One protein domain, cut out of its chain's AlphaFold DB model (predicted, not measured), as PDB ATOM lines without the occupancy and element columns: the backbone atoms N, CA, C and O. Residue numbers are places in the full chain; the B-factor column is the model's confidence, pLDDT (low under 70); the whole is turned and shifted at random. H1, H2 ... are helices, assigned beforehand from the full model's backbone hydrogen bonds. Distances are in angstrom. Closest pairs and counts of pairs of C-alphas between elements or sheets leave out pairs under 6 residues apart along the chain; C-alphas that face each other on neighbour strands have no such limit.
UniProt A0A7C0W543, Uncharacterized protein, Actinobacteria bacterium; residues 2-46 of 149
ATOM      1  N   ARG A   2      -0.250  35.458 -53.002       57.50
ATOM      2  CA  ARG A   2       0.870  34.487 -52.946       57.50
ATOM      3  C   ARG A   2       2.200  35.155 -52.597       57.50
ATOM      4  O   ARG A   2       2.934  34.634 -51.776       57.50
ATOM      5  N   ALA A   3       2.460  36.335 -53.168       58.22
ATOM      6  CA  ALA A   3       3.661  37.107 -52.860       58.22
ATOM      7  C   ALA A   3       3.719  37.539 -51.384       58.22
ATOM      8  O   ALA A   3       4.746  37.350 -50.754       58.22
ATOM      9  N   ASP A   4       2.623  38.041 -50.806       71.50
ATOM     10  CA  ASP A   4       2.589  38.461 -49.393       71.50
ATOM     11  C   ASP A   4       2.739  37.274 -48.433       71.50
ATOM     12  O   ASP A   4       3.399  37.388 -47.406       71.50
ATOM     13  N   GLU A   5       2.148  36.128 -48.783       71.56
ATOM     14  CA  GLU A   5       2.279  34.880 -48.030       71.56
ATOM     15  C   GLU A   5       3.713  34.332 -48.123       71.56
ATOM     16  O   GLU A   5       4.319  34.079 -47.090       71.56
ATOM     17  N   SER A   6       4.317  34.286 -49.315       71.94
ATOM     18  CA  SER A   6       5.737  33.926 -49.479       71.94
ATOM     19  C   SER A   6       6.691  34.892 -48.777       71.94
ATOM     20  O   SER A   6       7.701  34.450 -48.233       71.94
ATOM     21  N   VAL A   7       6.403  36.198 -48.775       75.81
ATOM     22  CA  VAL A   7       7.209  37.202 -48.062       75.81
ATOM     23  C   VAL A   7       7.071  37.015 -46.552       75.81
ATOM     24  O   VAL A   7       8.064  37.054 -45.838       75.81
ATOM     25  N   ALA A   8       5.869  36.742 -46.044       76.69
ATOM     26  CA  ALA A   8       5.669  36.421 -44.633       76.69
ATOM     27  C   ALA A   8       6.412  35.133 -44.229       76.69
ATOM     28  O   ALA A   8       7.038  35.103 -43.170       76.69
ATOM     29  N   GLU A   9       6.404  34.110 -45.087       79.88
ATOM     30  CA  GLU A   9       7.116  32.847 -44.861       79.88
ATOM     31  C   GLU A   9       8.638  33.049 -44.818       79.88
ATOM     32  O   GLU A   9       9.306  32.563 -43.907       79.88
ATOM     33  N   THR A  10       9.185  33.844 -45.746       82.00
ATOM     34  CA  THR A  10      10.619  34.203 -45.761       82.00
ATOM     35  C   THR A  10      11.023  35.115 -44.603       82.00
ATOM     36  O   THR A  10      12.171  35.075 -44.170       82.00
ATOM     37  N   MET A  11      10.083  35.877 -44.040       83.62
ATOM     38  CA  MET A  11      10.265  36.662 -42.813       83.62
ATOM     39  C   MET A  11      10.087  35.822 -41.529       83.62
ATOM     40  O   MET A  11      10.095  36.374 -40.429       83.62
ATOM     41  N   GLY A  12       9.922  34.496 -41.645       83.88
ATOM     42  CA  GLY A  12       9.809  33.567 -40.516       83.88
ATOM     43  C   GLY A  12       8.427  33.525 -39.853       83.88
ATOM     44  O   GLY A  12       8.278  32.942 -38.777       83.88
ATOM     45  N   VAL A  13       7.402  34.129 -40.463       84.25
ATOM     46  CA  VAL A  13       6.031  34.109 -39.941       84.25
ATOM     47  C   VAL A  13       5.330  32.828 -40.381       84.25
ATOM     48  O   VAL A  13       5.131  32.576 -41.567       84.25
ATOM     49  N   ASN A  14       4.870  32.038 -39.411       87.00
ATOM     50  CA  ASN A  14       4.036  30.874 -39.693       87.00
ATOM     51  C   ASN A  14       2.609  31.315 -40.063       87.00
ATOM     52  O   ASN A  14       1.788  31.634 -39.196       87.00
ATOM     53  N   ILE A  15       2.308  31.314 -41.364       87.62
ATOM     54  CA  ILE A  15       1.009  31.759 -41.882       87.62
ATOM     55  C   ILE A  15      -0.131  30.840 -41.433       87.62
ATOM     56  O   ILE A  15      -1.242  31.313 -41.189       87.62
ATOM     57  N   VAL A  16       0.138  29.543 -41.266       89.62
ATOM     58  CA  VAL A  16      -0.860  28.575 -40.796       89.62
ATOM     59  C   VAL A  16      -1.314  28.945 -39.389       89.62
ATOM     60  O   VAL A  16      -2.514  29.074 -39.153       89.62
ATOM     61  N   THR A  17      -0.379  29.211 -38.473       88.00
ATOM     62  CA  THR A  17      -0.705  29.612 -37.094       88.00
ATOM     63  C   THR A  17      -1.446  30.948 -37.052       88.00
ATOM     64  O   THR A  17      -2.384  31.100 -36.273       88.00
ATOM     65  N   ALA A  18      -1.076  31.909 -37.905       89.12
ATOM     66  CA  ALA A  18      -1.751  33.204 -37.985       89.12
ATOM     67  C   ALA A  18      -3.196  33.094 -38.509       89.12
ATOM     68  O   ALA A  18      -4.109  33.723 -37.975       89.12
ATOM     69  N   LYS A  19      -3.432  32.270 -39.536       88.06
ATOM     70  CA  LYS A  19      -4.783  31.996 -40.052       88.06
ATOM     71  C   LYS A  19      -5.614  31.214 -39.031       88.06
ATOM     72  O   LYS A  19      -6.782  31.535 -38.813       88.06
ATOM     73  N   LEU A  20      -5.005  30.223 -38.377       94.12
ATOM     74  CA  LEU A  20      -5.671  29.388 -37.383       94.12
ATOM     75  C   LEU A  20      -6.063  30.191 -36.138       94.12
ATOM     76  O   LEU A  20      -7.177  30.031 -35.653       94.12
ATOM     77  N   SER A  21      -5.208  31.093 -35.647       93.75
ATOM     78  CA  SER A  21      -5.541  31.941 -34.497       93.75
ATOM     79  C   SER A  21      -6.712  32.879 -34.800       93.75
ATOM     80  O   SER A  21      -7.637  32.975 -33.993       93.75
ATOM     81  N   ALA A  22      -6.747  33.491 -35.989       90.69
ATOM     82  CA  ALA A  22      -7.875  34.314 -36.425       90.69
ATOM     83  C   ALA A  22      -9.185  33.507 -36.517       90.69
ATOM     84  O   ALA A  22     -10.236  33.973 -36.072       90.69
ATOM     85  N   PHE A  23      -9.120  32.277 -37.040       93.06
ATOM     86  CA  PHE A  23     -10.269  31.372 -37.094       93.06
ATOM     87  C   PHE A  23     -10.751  30.963 -35.696       93.06
ATOM     88  O   PHE A  23     -11.949  31.021 -35.427       93.06
ATOM     89  N   ILE A  24      -9.833  30.606 -34.792       96.88
ATOM     90  CA  ILE A  24     -10.153  30.222 -33.410       96.88
ATOM     91  C   ILE A  24     -10.870  31.363 -32.685       96.88
ATOM     92  O   ILE A  24     -11.894  31.126 -32.050       96.88
ATOM     93  N   VAL A  25     -10.385  32.603 -32.810       95.75
ATOM     94  CA  VAL A  25     -11.032  33.769 -32.184       95.75
ATOM     95  C   VAL A  25     -12.474  33.926 -32.684       95.75
ATOM     96  O   VAL A  25     -13.385  34.116 -31.878       95.75
ATOM     97  N   GLY A  26     -12.709  33.776 -33.992       92.31
ATOM     98  CA  GLY A  26     -14.059  33.802 -34.561       92.31
ATOM     99  C   GLY A  26     -14.938  32.641 -34.081       92.31
ATOM    100  O   GLY A  26     -16.094  32.851 -33.708       92.31
ATOM    101  N   ALA A  27     -14.389  31.427 -34.034       95.06
ATOM    102  CA  ALA A  27     -15.097  30.225 -33.606       95.06
ATOM    103  C   ALA A  27     -15.522  30.290 -32.131       95.06
ATOM    104  O   ALA A  27     -16.635  29.883 -31.801       95.06
ATOM    105  N   VAL A  28     -14.681  30.845 -31.250       97.50
ATOM    106  CA  VAL A  28     -15.024  31.041 -29.833       97.50
ATOM    107  C   VAL A  28     -16.211  31.994 -29.694       97.50
ATOM    108  O   VAL A  28     -17.171  31.670 -28.997       97.50
ATOM    109  N   LEU A  29     -16.196  33.132 -30.398       94.25
ATOM    110  CA  LEU A  29     -17.302  34.096 -30.359       94.25
ATOM    111  C   LEU A  29     -18.605  33.502 -30.915       94.25
ATOM    112  O   LEU A  29     -19.665  33.666 -30.311       94.25
ATOM    113  N   ALA A  30     -18.528  32.768 -32.029       91.44
ATOM    114  CA  ALA A  30     -19.683  32.091 -32.617       91.44
ATOM    115  C   ALA A  30     -20.259  31.008 -31.685       91.44
ATOM    116  O   ALA A  30     -21.475  30.934 -31.499       91.44
ATOM    117  N   SER A  31     -19.392  30.207 -31.058       95.12
ATOM    118  CA  SER A  31     -19.784  29.153 -30.115       95.12
ATOM    119  C   SER A  31     -20.465  29.724 -28.870       95.12
ATOM    120  O   SER A  31     -21.521  29.237 -28.470       95.12
ATOM    121  N   LEU A  32     -19.931  30.813 -28.305       96.88
ATOM    122  CA  LEU A  32     -20.551  31.507 -27.172       96.88
ATOM    123  C   LEU A  32     -21.955  32.022 -27.515       96.88
ATOM    124  O   LEU A  32     -22.886  31.827 -26.736       96.88
ATOM    125  N   GLY A  33     -22.132  32.622 -28.696       92.88
ATOM    126  CA  GLY A  33     -23.450  33.058 -29.165       92.88
ATOM    127  C   GLY A  33     -24.443  31.898 -29.297       92.88
ATOM    128  O   GLY A  33     -25.578  31.998 -28.826       92.88
ATOM    129  N   GLY A  34     -24.005  30.774 -29.871       89.81
ATOM    130  CA  GLY A  34     -24.817  29.561 -29.992       89.81
ATOM    131  C   GLY A  34     -25.185  28.939 -28.641       89.81
ATOM    132  O   GLY A  34     -26.341  28.577 -28.428       89.81
ATOM    133  N   ALA A  35     -24.236  28.871 -27.704       93.06
ATOM    134  CA  ALA A  35     -24.462  28.347 -26.358       93.06
ATOM    135  C   ALA A  35     -25.476  29.198 -25.577       93.06
ATOM    136  O   ALA A  35     -26.399  28.660 -24.966       93.06
ATOM    137  N   LEU A  36     -25.359  30.530 -25.655       94.12
ATOM    138  CA  LEU A  36     -26.326  31.452 -25.051       94.12
ATOM    139  C   LEU A  36     -27.713  31.329 -25.691       94.12
ATOM    140  O   LEU A  36     -28.722  31.342 -24.988       94.12
ATOM    141  N   PHE A  37     -27.783  31.175 -27.014       89.06
ATOM    142  CA  PHE A  37     -29.045  30.967 -27.720       89.06
ATOM    143  C   PHE A  37     -29.729  29.654 -27.314       89.06
ATOM    144  O   PHE A  37     -30.932  29.644 -27.045       89.06
ATOM    145  N   ALA A  38     -28.966  28.563 -27.202       89.94
ATOM    146  CA  ALA A  38     -29.470  27.281 -26.718       89.94
ATOM    147  C   ALA A  38     -29.997  27.391 -25.277       89.94
ATOM    148  O   ALA A  38     -31.105  26.935 -24.993       89.94
ATOM    149  N   ALA A  39     -29.253  28.069 -24.395       91.88
ATOM    150  CA  ALA A  39     -29.681  28.327 -23.021       91.88
ATOM    151  C   ALA A  39     -30.967  29.172 -22.954       91.88
ATOM    152  O   ALA A  39     -31.828  28.909 -22.120       91.88
ATOM    153  N   LYS A  40     -31.135  30.146 -23.861       89.69
ATOM    154  CA  LYS A  40     -32.340  30.987 -23.947       89.69
ATOM    155  C   LYS A  40     -33.591  30.200 -24.347       89.69
ATOM    156  O   LYS A  40     -34.668  30.491 -23.839       89.69
ATOM    157  N   ILE A  41     -33.478  29.266 -25.291       87.88
ATOM    158  CA  ILE A  41     -34.634  28.503 -25.790       87.88
ATOM    159  C   ILE A  41     -35.000  27.353 -24.836       87.88
ATOM    160  O   ILE A  41     -36.155  26.936 -24.796       87.88
ATOM    161  N   GLY A  42     -34.051  26.856 -24.038       86.00
ATOM    162  CA  GLY A  42     -34.277  25.855 -22.988       86.00
ATOM    163  C   GLY A  42     -34.467  24.421 -23.500       86.00
ATOM    164  O   GLY A  42     -34.026  23.482 -22.844       86.00
ATOM    165  N   ALA A  43     -35.052  24.237 -24.686       84.75
ATOM    166  CA  ALA A  43     -35.182  22.943 -25.352       84.75
ATOM    167  C   ALA A  43     -35.000  23.072 -26.872       84.75
ATOM    168  O   ALA A  43     -35.607  23.922 -27.522       84.75
ATOM    169  N   ILE A  44     -34.162  22.213 -27.456       84.75
ATOM    170  CA  ILE A  44     -33.868  22.235 -28.891       84.75
ATOM    171  C   ILE A  44     -34.809  21.274 -29.616       84.75
ATOM    172  O   ILE A  44     -34.750  20.063 -29.414       84.75
ATOM    173  N   PHE A  45     -35.639  21.821 -30.501       86.81
ATOM    174  CA  PHE A  45     -36.489  21.056 -31.409       86.81
ATOM    175  C   PHE A  45     -35.979  21.192 -32.852       86.81
ATOM    176  O   PHE A  45     -35.457  22.254 -33.209       86.81
ATOM    177  N   PRO A  46     -36.167  20.180 -33.722       83.50
ATOM    178  CA  PRO A  46     -35.772  20.262 -35.133       83.50
ATOM    179  C   PRO A  46     -36.423  21.439 -35.876       83.50
ATOM    180  O   PRO A  46     -35.840  22.005 -36.796       83.50
TER     181      PRO A  46
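AT A GLANCE: This is residues 2 to 46 of the 149 residues of an uncharacterized protein of Actinobacteria bacterium (UniProt A0A7C0W543). One long straight helix, H2, makes most of the length of a thin rod, 39.2 A from its first to its last C-alpha, and at its beginning a tight link leads to a short helix, H1, which is turned off from it to make a corner like an L. At the far end of H2 the last printed residues, 42 to 46, turn aside from it as a short tail, and nothing packs along the helix between its two ends. The printed part has 45 residues with two named helices, H1 then H2, and no named strand; the class is all helix. It is extended, with a radius of gyration of the C-alphas of 17.8 A and spans of 51 by 17 by 10 A.

IN THESE COORDINATES: H1 is residues 2 to 10, beginning with C-alpha 2 at (0.870, 34.487, -52.946), and measures 12.1 A from first to last C-alpha. A tight link of 4 residues leads to H2, residues 15 to 41. H2 runs 39.2 A from C-alpha 15 at (1.009, 31.759, -41.882) to C-alpha 41 at (-34.634, 28.503, -25.790).

HOW THE PARTS SIT: H1 and H2 only just touch, with 3 pairs of C-alphas within 8 A, and they touch only at the corner by their link. H2 takes part with residue 15 alone; the closest C-alphas are those of Glu 9 and Ile 15, 6.9 A apart. Their lines stand about perpendicular at 72 degrees, only just beyond a steep tilt. Their centres are 27.1 A apart. In H1 and H2 every O i to N i+4 pair is within hydrogen-bond range.

THE WHOLE: The two C-alphas farthest apart are those of Thr 10 and Ala 43, at 51.4 A. Residues 7 to 12, of which 7 to 10 belong to H1, stand free, and so do residues 16 to 46, of which 16 to 41 belong to H2. The printed part has no cut. The mean pLDDT of the printed part is 86.6, and residues 2 to 3 are under 70.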